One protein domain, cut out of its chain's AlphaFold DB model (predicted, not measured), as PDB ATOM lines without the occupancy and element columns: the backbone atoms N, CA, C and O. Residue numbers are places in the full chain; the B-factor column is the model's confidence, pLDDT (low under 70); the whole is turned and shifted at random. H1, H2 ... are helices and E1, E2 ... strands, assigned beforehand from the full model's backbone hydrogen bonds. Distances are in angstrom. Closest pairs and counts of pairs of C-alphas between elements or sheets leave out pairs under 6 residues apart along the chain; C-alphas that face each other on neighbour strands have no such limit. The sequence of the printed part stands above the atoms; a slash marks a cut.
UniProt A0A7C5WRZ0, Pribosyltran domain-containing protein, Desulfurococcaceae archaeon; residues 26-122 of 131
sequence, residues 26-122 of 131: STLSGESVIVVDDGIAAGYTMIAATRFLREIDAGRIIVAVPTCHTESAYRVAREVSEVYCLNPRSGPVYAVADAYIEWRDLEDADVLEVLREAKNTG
ATOM      1  N   SER A  26     163.989 172.033 208.980       91.12
ATOM      2  CA  SER A  26     162.983 172.191 210.023       91.12
ATOM      3  C   SER A  26     163.655 172.248 211.393       91.12
ATOM      4  O   SER A  26     164.715 171.656 211.598       91.12
ATOM      5  N   THR A  27     163.028 172.955 212.331       93.94
ATOM      6  CA  THR A  27     163.428 172.886 213.739       93.94
ATOM      7  C   THR A  27     163.264 171.464 214.268       93.94
ATOM      8  O   THR A  27     162.331 170.756 213.887       93.94
ATOM      9  N   LEU A  28     164.166 171.067 215.159       95.38
ATOM     10  CA  LEU A  28     164.143 169.782 215.843       95.38
ATOM     11  C   LEU A  28     163.371 169.830 217.164       95.38
ATOM     12  O   LEU A  28     163.140 168.779 217.743       95.38
ATOM     13  N   SER A  29     162.933 171.005 217.636       95.31
ATOM     14  CA  SER A  29     162.051 171.151 218.811       95.31
ATOM     15  C   SER A  29     162.518 170.378 220.059       95.31
ATOM     16  O   SER A  29     161.717 169.768 220.769       95.31
ATOM     17  N   GLY A  30     163.825 170.358 220.315       96.69
ATOM     18  CA  GLY A  30     164.442 169.641 221.429       96.69
ATOM     19  C   GLY A  30     164.655 168.137 221.208       96.69
ATOM     20  O   GLY A  30     165.021 167.438 222.156       96.69
ATOM     21  N   GLU A  31     164.463 167.611 219.996       96.69
ATOM     22  CA  GLU A  31     164.681 166.191 219.701       96.69
ATOM     23  C   GLU A  31     166.144 165.756 219.878       96.69
ATOM     24  O   GLU A  31     167.093 166.543 219.802       96.69
ATOM     25  N   SER A  32     166.327 164.459 220.140       97.12
ATOM     26  CA  SER A  32     167.653 163.843 220.228       97.12
ATOM     27  C   SER A  32     168.143 163.430 218.841       97.12
ATOM     28  O   SER A  32     167.445 162.714 218.131       97.12
ATOM     29  N   VAL A  33     169.364 163.822 218.482       97.50
ATOM     30  CA  VAL A  33     169.977 163.552 217.176       97.50
ATOM     31  C   VAL A  33     171.220 162.694 217.338       97.50
ATOM     32  O   VAL A  33     172.077 162.972 218.179       97.50
ATOM     33  N   ILE A  34     171.340 161.682 216.479       98.06
ATOM     34  CA  ILE A  34     172.572 160.921 216.291       98.06
ATOM     35  C   ILE A  34     173.218 161.388 214.987       98.06
ATOM     36  O   ILE A  34     172.613 161.298 213.920       98.06
ATOM     37  N   VAL A  35     174.446 161.890 215.078       97.88
ATOM     38  CA  VAL A  35     175.276 162.279 213.937       97.88
ATOM     39  C   VAL A  35     176.272 161.164 213.667       97.88
ATOM     40  O   VAL A  35     177.006 160.749 214.567       97.88
ATOM     41  N   VAL A  36     176.289 160.688 212.426       98.12
ATOM     42  CA  VAL A  36     177.161 159.602 211.968       98.12
ATOM     43  C   VAL A  36     178.104 160.084 210.877       98.12
ATOM     44  O   VAL A  36     177.771 161.003 210.130       98.12
ATOM     45  N   ASP A  37     179.271 159.451 210.803       97.62
ATOM     46  CA  ASP A  37     180.272 159.625 209.746       97.62
ATOM     47  C   ASP A  37     181.192 158.399 209.716       97.62
ATOM     48  O   ASP A  37     181.146 157.552 210.616       97.62
ATOM     49  N   ASP A  38     182.040 158.306 208.701       97.31
ATOM     50  CA  ASP A  38     182.993 157.207 208.536       97.31
ATOM     51  C   ASP A  38     184.115 157.208 209.593       97.31
ATOM     52  O   ASP A  38     184.659 156.154 209.947       97.31
ATOM     53  N   GLY A  39     184.434 158.370 210.160       98.00
ATOM     54  CA  GLY A  39     185.373 158.499 211.255       98.00
ATOM     55  C   GLY A  39     185.686 159.933 211.662       98.00
ATOM     56  O   GLY A  39     185.357 160.909 210.998       98.00
ATOM     57  N   ILE A  40     186.388 160.078 212.787       98.38
ATOM     58  CA  ILE A  40     186.832 161.388 213.285       98.38
ATOM     59  C   ILE A  40     188.344 161.516 213.106       98.38
ATOM     60  O   ILE A  40     189.110 160.957 213.885       98.38
ATOM     61  N   ALA A  41     188.776 162.293 212.106       97.62
ATOM     62  CA  ALA A  41     190.185 162.671 211.942       97.62
ATOM     63  C   ALA A  41     190.563 163.881 212.804       97.62
ATOM     64  O   ALA A  41     191.185 163.723 213.847       97.62
ATOM     65  N   ALA A  42     190.169 165.092 212.394       96.75
ATOM     66  CA  ALA A  42     190.433 166.338 213.130       96.75
ATOM     67  C   ALA A  42     189.240 166.820 213.981       96.75
ATOM     68  O   ALA A  42     189.383 167.712 214.820       96.75
ATOM     69  N   GLY A  43     188.045 166.273 213.728       96.88
ATOM     70  CA  GLY A  43     186.808 166.585 214.455       96.88
ATOM     71  C   GLY A  43     186.105 167.890 214.072       96.88
ATOM     72  O   GLY A  43     184.994 168.124 214.533       96.88
ATOM     73  N   TYR A  44     186.681 168.737 213.214       96.75
ATOM     74  CA  TYR A  44     186.074 170.035 212.884       96.75
ATOM     75  C   TYR A  44     184.727 169.929 212.159       96.75
ATOM     76  O   TYR A  44     183.826 170.706 212.468       96.75
ATOM     77  N   THR A  45     184.552 168.950 211.266       95.00
ATOM     78  CA  THR A  45     183.266 168.693 210.594       95.00
ATOM     79  C   THR A  45     182.167 168.370 211.606       95.00
ATOM     80  O   THR A  45     181.096 168.968 211.560       95.00
ATOM     81  N   MET A  46     182.464 167.514 212.590       97.25
ATOM     82  CA  MET A  46     181.531 167.169 213.669       97.25
ATOM     83  C   MET A  46     181.163 168.375 214.527       97.25
ATOM     84  O   MET A  46     179.999 168.554 214.876       97.25
ATOM     85  N   ILE A  47     182.133 169.234 214.842       98.06
ATOM     86  CA  ILE A  47     181.886 170.463 215.606       98.06
ATOM     87  C   ILE A  47     180.987 171.417 214.812       98.06
ATOM     88  O   ILE A  47     180.053 171.987 215.374       98.06
ATOM     89  N   ALA A  48     181.230 171.575 213.508       97.12
ATOM     90  CA  ALA A  48     180.390 172.399 212.642       97.12
ATOM     91  C   ALA A  48     178.953 171.858 212.567       97.12
ATOM     92  O   ALA A  48     178.009 172.616 212.782       97.12
ATOM     93  N   ALA A  49     178.789 170.546 212.356       97.06
ATOM     94  CA  ALA A  49     177.485 169.886 212.351       97.06
ATOM     95  C   ALA A  49     176.755 170.050 213.694       97.06
ATOM     96  O   ALA A  49     175.585 170.407 213.727       97.06
ATOM     97  N   THR A  50     177.465 169.875 214.809       97.50
ATOM     98  CA  THR A  50     176.913 170.039 216.163       97.50
ATOM     99  C   THR A  50     176.395 171.454 216.404       97.50
ATOM    100  O   THR A  50     175.306 171.634 216.946       97.50
ATOM    101  N   ARG A  51     177.157 172.476 215.999       97.50
ATOM    102  CA  ARG A  51     176.742 173.881 216.146       97.50
ATOM    103  C   ARG A  51     175.513 174.189 215.304       97.50
ATOM    104  O   ARG A  51     174.572 174.768 215.827       97.50
ATOM    105  N   PHE A  52     175.494 173.718 214.061       97.19
ATOM    106  CA  PHE A  52     174.325 173.830 213.197       97.19
ATOM    107  C   PHE A  52     173.083 173.156 213.811       97.19
ATOM    108  O   PHE A  52     172.016 173.756 213.859       97.19
ATOM    109  N   LEU A  53     173.222 171.942 214.353       97.38
ATOM    110  CA  LEU A  53     172.115 171.234 215.007       97.38
ATOM    111  C   LEU A  53     171.571 171.989 216.226       97.38
ATOM    112  O   LEU A  53     170.360 172.032 216.426       97.38
ATOM    113  N   ARG A  54     172.441 172.628 217.018       97.31
ATOM    114  CA  ARG A  54     172.007 173.503 218.119       97.31
ATOM    115  C   ARG A  54     171.233 174.723 217.619       97.31
ATOM    116  O   ARG A  54     170.265 175.112 218.259       97.31
ATOM    117  N   GLU A  55     171.634 175.318 216.495       97.44
ATOM    118  CA  GLU A  55     170.922 176.463 215.902       97.44
ATOM    119  C   GLU A  55     169.498 176.104 215.458       97.44
ATOM    120  O   GLU A  55     168.607 176.946 215.544       97.44
ATOM    121  N   ILE A  56     169.262 174.856 215.041       96.62
ATOM    122  CA  ILE A  56     167.922 174.353 214.698       96.62
ATOM    123  C   ILE A  56     167.208 173.660 215.873       96.62
ATOM    124  O   ILE A  56     166.251 172.919 215.652       96.62
ATOM    125  N   ASP A  57     167.623 173.941 217.111       97.19
ATOM    126  CA  ASP A  57     166.987 173.487 218.357       97.19
ATOM    127  C   ASP A  57     167.052 171.966 218.598       97.19
ATOM    128  O   ASP A  57     166.092 171.345 219.045       97.19
ATOM    129  N   ALA A  58     168.186 171.324 218.296       97.62
ATOM    130  CA  ALA A  58     168.444 169.960 218.770       97.62
ATOM    131  C   ALA A  58     168.620 169.938 220.299       97.62
ATOM    132  O   ALA A  58     169.397 170.722 220.849       97.62
ATOM    133  N   GLY A  59     167.969 168.995 220.985       96.81
ATOM    134  CA  GLY A  59     168.072 168.851 222.439       96.81
ATOM    135  C   GLY A  59     169.330 168.098 222.870       96.81
ATOM    136  O   GLY A  59     170.218 168.656 223.516       96.81
ATOM    137  N   ARG A  60     169.423 166.812 222.513       97.88
ATOM    138  CA  ARG A  60     170.586 165.956 222.816       97.88
ATOM    139  C   ARG A  60     171.304 165.598 221.526       97.88
ATOM    140  O   ARG A  60     170.671 165.120 220.595       97.88
ATOM    141  N   ILE A  61     172.619 165.783 221.480       98.62
ATOM    142  CA  ILE A  61     173.425 165.468 220.294       98.62
ATOM    143  C   ILE A  61     174.399 164.356 220.662       98.62
ATOM    144  O   ILE A  61     175.183 164.498 221.601       98.62
ATOM    145  N   ILE A  62     174.332 163.252 219.927       98.62
ATOM    146  CA  ILE A  62     175.198 162.084 220.074       98.62
ATOM    147  C   ILE A  62     175.982 161.932 218.775       98.62
ATOM    148  O   ILE A  62     175.405 162.016 217.697       98.62
ATOM    149  N   VAL A  63     177.286 161.692 218.863       98.56
ATOM    150  CA  VAL A  63     178.113 161.342 217.702       98.56
ATOM    151  C   VAL A  63     178.437 159.859 217.764       98.56
ATOM    152  O   VAL A  63     178.852 159.366 218.812       98.56
ATOM    153  N   ALA A  64     178.270 159.149 216.654       98.62
ATOM    154  CA  ALA A  64     178.595 157.732 216.549       98.62
ATOM    155  C   ALA A  64     179.411 157.468 215.281       98.62
ATOM    156  O   ALA A  64     178.940 157.722 214.176       98.62
ATOM    157  N   VAL A  65     180.634 156.959 215.444       98.56
ATOM    158  CA  VAL A  65     181.553 156.689 214.330       98.56
ATOM    159  C   VAL A  65     182.259 155.335 214.470       98.56
ATOM    160  O   VAL A  65     182.524 154.884 215.590       98.56
ATOM    161  N   PRO A  66     182.631 154.675 213.360       98.38
ATOM    162  CA  PRO A  66     183.397 153.430 213.408       98.38
ATOM    163  C   PRO A  66     184.815 153.602 213.971       98.38
ATOM    164  O   PRO A  66     185.261 152.782 214.771       98.38
ATOM    165  N   THR A  67     185.526 154.668 213.592       98.56
ATOM    166  CA  THR A  67     186.927 154.918 213.981       98.56
ATOM    167  C   THR A  67     187.167 156.385 214.327       98.56
ATOM    168  O   THR A  67     186.506 157.285 213.806       98.56
ATOM    169  N   CYS A  68     188.131 156.666 215.199       98.56
ATOM    170  CA  CYS A  68     188.468 158.037 215.567       98.56
ATOM    171  C   CYS A  68     189.926 158.184 216.010       98.56
ATOM    172  O   CYS A  68     190.499 157.273 216.610       98.56
ATOM    173  N   HIS A  69     190.508 159.366 215.787       98.44
ATOM    174  CA  HIS A  69     191.662 159.811 216.564       98.44
ATOM    175  C   HIS A  69     191.183 160.240 217.949       98.44
ATOM    176  O   HIS A  69     190.275 161.067 218.072       98.44
ATOM    177  N   THR A  70     191.791 159.679 218.988       98.06
ATOM    178  CA  THR A  70     191.333 159.822 220.375       98.06
ATOM    179  C   THR A  70     191.299 161.284 220.838       98.06
ATOM    180  O   THR A  70     190.317 161.713 221.439       98.06
ATOM    181  N   GLU A  71     192.307 162.094 220.497       97.62
ATOM    182  CA  GLU A  71     192.348 163.514 220.891       97.62
ATOM    183  C   GLU A  71     191.256 164.330 220.188       97.62
ATOM    184  O   GLU A  71     190.593 165.185 220.781       97.62
ATOM    185  N   SER A  72     191.013 164.033 218.913       97.94
ATOM    186  CA  SER A  72     189.930 164.657 218.157       97.94
ATOM    187  C   SER A  72     188.554 164.237 218.671       97.94
ATOM    188  O   SER A  72     187.653 165.072 218.727       97.94
ATOM    189  N   ALA A  73     188.384 162.982 219.098       98.19
ATOM    190  CA  ALA A  73     187.156 162.519 219.740       98.19
ATOM    191  C   ALA A  73     186.907 163.253 221.068       98.19
ATOM    192  O   ALA A  73     185.794 163.727 221.288       98.19
ATOM    193  N   TYR A  74     187.935 163.453 221.903       98.12
ATOM    194  CA  TYR A  74     187.813 164.275 223.114       98.12
ATOM    195  C   TYR A  74     187.439 165.722 222.805       98.12
ATOM    196  O   TYR A  74     186.609 166.309 223.500       98.12
ATOM    197  N   ARG A  75     187.997 166.304 221.740       97.62
ATOM    198  CA  ARG A  75     187.604 167.641 221.286       97.62
ATOM    199  C   ARG A  75     186.121 167.703 220.923       97.62
ATOM    200  O   ARG A  75     185.447 168.637 221.345       97.62
ATOM    201  N   VAL A  76     185.619 166.724 220.169       98.38
ATOM    202  CA  VAL A  76     184.196 166.637 219.800       98.38
ATOM    203  C   VAL A  76     183.327 166.417 221.040       98.38
ATOM    204  O   VAL A  76     182.315 167.091 221.186       98.38
ATOM    205  N   ALA A  77     183.752 165.567 221.979       98.19
ATOM    206  CA  ALA A  77     183.027 165.271 223.218       98.19
ATOM    207  C   ALA A  77     182.792 166.504 224.109       98.19
ATOM    208  O   ALA A  77     181.884 166.502 224.931       98.19
ATOM    209  N   ARG A  78     183.569 167.581 223.940       97.75
ATOM    210  CA  ARG A  78     183.330 168.863 224.629       97.75
ATOM    211  C   ARG A  78     182.162 169.664 224.050       97.75
ATOM    212  O   ARG A  78     181.717 170.618 224.680       97.75
ATOM    213  N   GLU A  79     181.703 169.315 222.854       96.88
ATOM    214  CA  GLU A  79     180.642 170.010 222.120       96.88
ATOM    215  C   GLU A  79     179.349 169.181 222.043       96.88
ATOM    216  O   GLU A  79     178.301 169.737 221.734       96.88
ATOM    217  N   VAL A  80     179.375 167.884 222.355       98.12
ATOM    218  CA  VAL A  80     178.210 166.982 222.257       98.12
ATOM    219  C   VAL A  80     177.904 166.317 223.594       98.12
ATOM    220  O   VAL A  80     178.693 166.399 224.530       98.12
ATOM    221  N   SER A  81     176.748 165.661 223.704       97.88
ATOM    222  CA  SER A  81     176.396 164.913 224.912       97.88
ATOM    223  C   SER A  81     177.251 163.656 225.048       97.88
ATOM    224  O   SER A  81     177.746 163.371 226.134       97.88
ATOM    225  N   GLU A  82     177.419 162.906 223.954       97.94
ATOM    226  CA  GLU A  82     178.140 161.629 223.942       97.94
ATOM    227  C   GLU A  82     178.849 161.398 222.607       97.94
ATOM    228  O   GLU A  82     178.367 161.817 221.552       97.94
ATOM    229  N   VAL A  83     179.978 160.691 222.665       98.56
ATOM    230  CA  VAL A  83     180.704 160.193 221.494       98.56
ATOM    231  C   VAL A  83     180.880 158.687 221.642       98.56
ATOM    232  O   VAL A  83     181.511 158.225 222.591       98.56
ATOM    233  N   TYR A  84     180.364 157.933 220.676       98.50
ATOM    234  CA  TYR A  84     180.576 156.498 220.533       98.50
ATOM    235  C   TYR A  84     181.569 156.250 219.398       98.50
ATOM    236  O   TYR A  84     181.342 156.655 218.259       98.50
ATOM    237  N   CYS A  85     182.681 155.589 219.713       98.44
ATOM    238  CA  CYS A  85     183.724 155.232 218.754       98.44
ATOM    239  C   CYS A  85     184.153 153.783 218.997       98.44
ATOM    240  O   CYS A  85     184.624 153.458 220.087       98.44
ATOM    241  N   LEU A  86     183.959 152.909 218.003       98.12
ATOM    242  CA  LEU A  86     184.215 151.466 218.147       98.12
ATOM    243  C   LEU A  86     185.712 151.129 218.123       98.12
ATOM    244  O   LEU A  86     186.163 150.235 218.832       98.12
ATOM    245  N   ASN A  87     186.480 151.854 217.312       97.88
ATOM    246  CA  ASN A  87     187.912 151.650 217.104       97.88
ATOM    247  C   ASN A  87     188.671 152.971 217.350       97.88
ATOM    248  O   ASN A  87     189.040 153.665 216.397       97.88
ATOM    249  N   PRO A  88     188.865 153.372 218.620       97.81
ATOM    250  CA  PRO A  88     189.662 154.544 218.954       97.81
ATOM    251  C   PRO A  88     191.150 154.267 218.721       97.81
ATOM    252  O   PRO A  88     191.702 153.271 219.189       97.81
ATOM    253  N   ARG A  89     191.814 155.173 218.003       97.50
ATOM    254  CA  ARG A  89     193.239 155.093 217.663       97.50
ATOM    255  C   ARG A  89     193.979 156.332 218.160       97.50
ATOM    256  O   ARG A  89     193.392 157.397 218.359       97.50
ATOM    257  N   SER A  90     195.282 156.191 218.367       95.50
ATOM    258  CA  SER A  90     196.158 157.241 218.893       95.50
ATOM    259  C   SER A  90     197.495 157.228 218.169       95.50
ATOM    260  O   SER A  90     197.880 156.221 217.580       95.50
ATOM    261  N   GLY A  91     198.220 158.338 218.249       93.81
ATOM    262  CA  GLY A  91     199.534 158.488 217.638       93.81
ATOM    263  C   GLY A  91     199.633 159.722 216.742       93.81
ATOM    264  O   GLY A  91     198.653 160.458 216.581       93.81
ATOM    265  N   PRO A  92     200.831 159.970 216.190       92.06
ATOM    266  CA  PRO A  92     201.095 161.133 215.347       92.06
ATOM    267  C   PRO A  92     200.501 161.006 213.938       92.06
ATOM    268  O   PRO A  92     200.339 162.015 213.261       92.06
ATOM    269  N   VAL A  93     200.189 159.784 213.497       92.69
ATOM    270  CA  VAL A  93     199.628 159.496 212.174       92.69
ATOM    271  C   VAL A  93     198.280 158.812 212.354       92.69
ATOM    272  O   VAL A  93     198.163 157.851 213.113       92.69
ATOM    273  N   TYR A  94     197.270 159.335 211.667       96.25
ATOM    274  CA  TYR A  94     195.929 158.776 211.622       96.25
ATOM    275  C   TYR A  94     195.236 159.221 210.336       96.25
ATOM    276  O   TYR A  94     195.170 160.422 210.060       96.25
ATOM    277  N   ALA A  95     194.658 158.271 209.608       96.25
ATOM    278  CA  ALA A  95     193.659 158.528 208.585       96.25
ATOM    279  C   ALA A  95     192.421 157.663 208.846       96.25
ATOM    280  O   ALA A  95     192.524 156.541 209.343       96.25
ATOM    281  N   VAL A  96     191.239 158.182 208.503       97.25
ATOM    282  CA  VAL A  96     189.990 157.405 208.590       97.25
ATOM    283  C   VAL A  96     190.055 156.192 207.661       97.25
ATOM    284  O   VAL A  96     189.715 155.089 208.082       97.25
ATOM    285  N   ALA A  97     190.585 156.385 206.449       96.75
ATOM    286  CA  ALA A  97     190.742 155.346 205.437       96.75
ATOM    287  C   ALA A  97     191.498 154.105 205.939       96.75
ATOM    288  O   ALA A  97     191.138 152.990 205.581       96.75
ATOM    289  N   ASP A  98     192.467 154.269 206.849       95.19
ATOM    290  CA  ASP A  98     193.255 153.162 207.416       95.19
ATOM    291  C   ASP A  98     192.416 152.173 208.257       95.19
ATOM    292  O   ASP A  98     192.933 151.173 208.763       95.19
ATOM    293  N   ALA A  99     191.147 152.479 208.536       96.38
ATOM    294  CA  ALA A  99     190.227 151.570 209.216       96.38
ATOM    295  C   ALA A  99     189.413 150.690 208.254       96.38
ATOM    296  O   ALA A  99     188.776 149.745 208.719       96.38
ATOM    297  N   TYR A 100     189.445 150.973 206.950       96.81
ATOM    298  CA  TYR A 100     188.614 150.321 205.945       96.81
ATOM    299  C   TYR A 100     189.463 149.461 205.006       96.81
ATOM    300  O   TYR A 100     190.501 149.891 204.516       96.81
ATOM    301  N   ILE A 101     189.008 148.230 204.750       97.31
ATOM    302  CA  ILE A 101     189.627 147.339 203.751       97.31
ATOM    303  C   ILE A 101     189.382 147.890 202.342       97.31
ATOM    304  O   ILE A 101     190.278 147.884 201.503       97.31
ATOM    305  N   GLU A 102     188.169 148.387 202.108       96.06
ATOM    306  CA  GLU A 102     187.759 149.024 200.864       96.06
ATOM    307  C   GLU A 102     187.490 150.502 201.137       96.06
ATOM    308  O   GLU A 102     186.592 150.848 201.904       96.06
ATOM    309  N   TRP A 103     188.285 151.368 200.513       95.50
ATOM    310  CA  TRP A 103     188.125 152.815 200.580       95.50
ATOM    311  C   TRP A 103     187.992 153.375 199.170       95.50
ATOM    312  O   TRP A 103     188.850 153.142 198.317       95.50
ATOM    313  N   ARG A 104     186.922 154.130 198.930       95.31
ATOM    314  CA  ARG A 104     186.703 154.861 197.684       95.31
ATOM    315  C   ARG A 104     186.011 156.178 197.977       95.31
ATOM    316  O   ARG A 104     185.284 156.291 198.962       95.31
ATOM    317  N   ASP A 105     186.189 157.129 197.078       93.88
ATOM    318  CA  ASP A 105     185.411 158.357 197.111       93.88
ATOM    319  C   ASP A 105     183.955 158.068 196.706       93.88
ATOM    320  O   ASP A 105     183.678 157.197 195.869       93.88
ATOM    321  N   LEU A 106     183.021 158.782 197.341       94.88
ATOM    322  CA  LEU A 106     181.604 158.756 196.984       94.88
ATOM    323  C   LEU A 106     181.303 159.848 195.960       94.88
ATOM    324  O   LEU A 106     181.731 160.997 196.104       94.88
ATOM    325  N   GLU A 107     180.511 159.491 194.957       95.75
ATOM    326  CA  GLU A 107     179.961 160.423 193.985       95.75
ATOM    327  C   GLU A 107     178.562 160.891 194.411       95.75
ATOM    328  O   GLU A 107     177.886 160.272 195.234       95.75
ATOM    329  N   ASP A 108     178.072 161.971 193.795       95.38
ATOM    330  CA  ASP A 108     176.692 162.428 194.009       95.38
ATOM    331  C   ASP A 108     175.666 161.316 193.728       95.38
ATOM    332  O   ASP A 108     174.630 161.261 194.387       95.38
ATOM    333  N   ALA A 109     175.944 160.440 192.757       96.19
ATOM    334  CA  ALA A 109     175.065 159.335 192.394       96.19
ATOM    335  C   ALA A 109     174.885 158.335 193.546       96.19
ATOM    336  O   ALA A 109     173.747 157.957 193.820       96.19
ATOM    337  N   ASP A 110     175.968 157.996 194.258       96.69
ATOM    338  CA  ASP A 110     175.933 157.104 195.424       96.69
ATOM    339  C   ASP A 110     175.038 157.689 196.531       96.69
ATOM    340  O   ASP A 110     174.170 157.018 197.089       96.69
ATOM    341  N   VAL A 111     175.212 158.983 196.826       96.12
ATOM    342  CA  VAL A 111     174.431 159.681 197.860       96.12
ATOM    343  C   VAL A 111     172.955 159.756 197.468       96.12
ATOM    344  O   VAL A 111     172.072 159.525 198.295       96.12
ATOM    345  N   LEU A 112     172.670 160.075 196.204       96.19
ATOM    346  CA  LEU A 112     171.303 160.177 195.698       96.19
ATOM    347  C   LEU A 112     170.580 158.829 195.695       96.19
ATOM    348  O   LEU A 112     169.377 158.801 195.943       96.19
ATOM    349  N   GLU A 113     171.278 157.725 195.432       96.88
ATOM    350  CA  GLU A 113     170.714 156.378 195.533       96.88
ATOM    351  C   GLU A 113     170.228 156.091 196.961       96.88
ATOM    352  O   GLU A 113     169.042 155.815 197.159       96.88
ATOM    353  N   VAL A 114     171.077 156.310 197.968       96.19
ATOM    354  CA  VAL A 114     170.713 156.102 199.381       96.19
ATOM    355  C   VAL A 114     169.586 157.040 199.830       96.19
ATOM    356  O   VAL A 114     168.670 156.630 200.546       96.19
ATOM    357  N   LEU A 115     169.592 158.306 199.395       96.06
ATOM    358  CA  LEU A 115     168.514 159.246 199.728       96.06
ATOM    359  C   LEU A 115     167.167 158.834 199.111       96.06
ATOM    360  O   LEU A 115     166.128 159.016 199.753       96.06
ATOM    361  N   ARG A 116     167.163 158.247 197.906       95.56
ATOM    362  CA  ARG A 116     165.950 157.672 197.294       95.56
ATOM    363  C   ARG A 116     165.436 156.482 198.083       95.56
ATOM    364  O   ARG A 116     164.234 156.389 198.321       95.56
ATOM    365  N   GLU A 117     166.321 155.596 198.522       96.38
ATOM    366  CA  GLU A 117     165.941 154.465 199.371       96.38
ATOM    367  C   GLU A 117     165.346 154.935 200.704       96.38
ATOM    368  O   GLU A 117     164.274 154.475 201.105       96.38
ATOM    369  N   ALA A 118     165.974 155.919 201.354       95.75
ATOM    370  CA  ALA A 118     165.463 156.527 202.581       95.75
ATOM    371  C   ALA A 118     164.089 157.192 202.372       95.75
ATOM    372  O   ALA A 118     163.204 157.080 203.220       95.75
ATOM    373  N   LYS A 119     163.872 157.850 201.225       94.38
ATOM    374  CA  LYS A 119     162.566 158.413 200.847       94.38
ATOM    375  C   LYS A 119     161.514 157.316 200.676       94.38
ATOM    376  O   LYS A 119     160.431 157.421 201.245       94.38
ATOM    377  N   ASN A 120     161.840 156.256 199.937       94.38
ATOM    378  CA  ASN A 120     160.927 155.147 199.650       94.38
ATOM    379  C   ASN A 120     160.546 154.351 200.906       94.38
ATOM    380  O   ASN A 120     159.445 153.811 200.984       94.38
ATOM    381  N   THR A 121     161.439 154.301 201.895       96.25
ATOM    382  CA  THR A 121     161.213 153.638 203.190       96.25
ATOM    383  C   THR A 121     160.603 154.555 204.254       96.25
ATOM    384  O   THR A 121     160.312 154.096 205.356       96.25
ATOM    385  N   GLY A 122     160.375 155.837 203.945       93.94
ATOM    386  CA  GLY A 122     159.793 156.807 204.878       93.94
ATOM    387  C   GLY A 122     160.749 157.295 205.973       93.94
ATOM    388  O   GLY A 122     160.299 157.899 206.941       93.94
TER     389      GLY A 122
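This is residues 26 to 122 of the 131 residues of the protein "Pribosyltran domain-containing protein" of Desulfurococcaceae archaeon (UniProt A0A7C5WRZ0). A small, twisted sheet of three parallel strands has two helices, H1 and H2, over one face and no named helix over the other; from this body a long link leads off to the last helix, H3, which sticks out with residues 101 to 122, an arm standing free of the rest. The body is two layers, helices on one face of a sheet. The printed part has 97 residues, with three named helices and three named strands in the order E1 H1 E2 H2 E3 H3, the sheet's order being E1 E2 E3 and the class mixed, helices and strands. The whole is only just compact, close to loose, with a radius of gyration of the C-alphas of 14.8 A and spans of 40 by 33 by 19 A.

Find C-alpha 32 at (167.653, 163.843, 220.228), where strand E1 begins; it runs to residue 36. Helix H1 takes residues 44 to 55, 16.7 A long. Strand E2, residues 60 to 69, is 22.8 A long and bends by 95 degrees at residue 66. Helix H2 follows at once, residues 70 to 77, from C-alpha 70 at (191.333, 159.822, 220.375). Strand E3, residues 82 to 89, is 17.6 A long and bends by 85 degrees at residue 86. Helix H3, residues 108 to 120, is 18.3 A long and ends at C-alpha 120, (160.927, 155.147, 199.650).

Begin at the edge strand E1, parallel to the inner strand E2; N 33 and O 60 are 2.8 A apart, within hydrogen-bond range. On E2's other side look for the edge strand E3, also parallel to E2, with N 84 and O 63 at 2.8 A. E1, H1, E2 and E2, H2, E3 are strand-helix-strand units, two parallel neighbour strands with a helix between, each with a right-handed crossover. H1 is on the sheet over E1 and E2, at a height of 9.9 A; the closest C-alphas of H1 and E2 are those of Thr 50 and Ile 61, 7.1 A apart. H2 is on the same face, over E3, at a height of 7.3 A; the closest C-alphas are those of Thr 70 and Pro 88, 5.7 A apart. H1, with residues 44 to 47 alone, only just touches H2, with 3 pairs of C-alphas within 8 A, the closest those of Ile 47 and Val 76 at 6.1 A. H3 is not on the sheet, and is apart from H1 and H2. In H1, H2 and H3 every O i to N i+4 pair is within hydrogen-bond range.

Look to Pro 92 and Asn 120 for the two C-alphas farthest apart, 43.5 A. The printed part has no cut. The link from E3 to H3, residues 90 to 107, is long. No printed residue is under 70 in pLDDT.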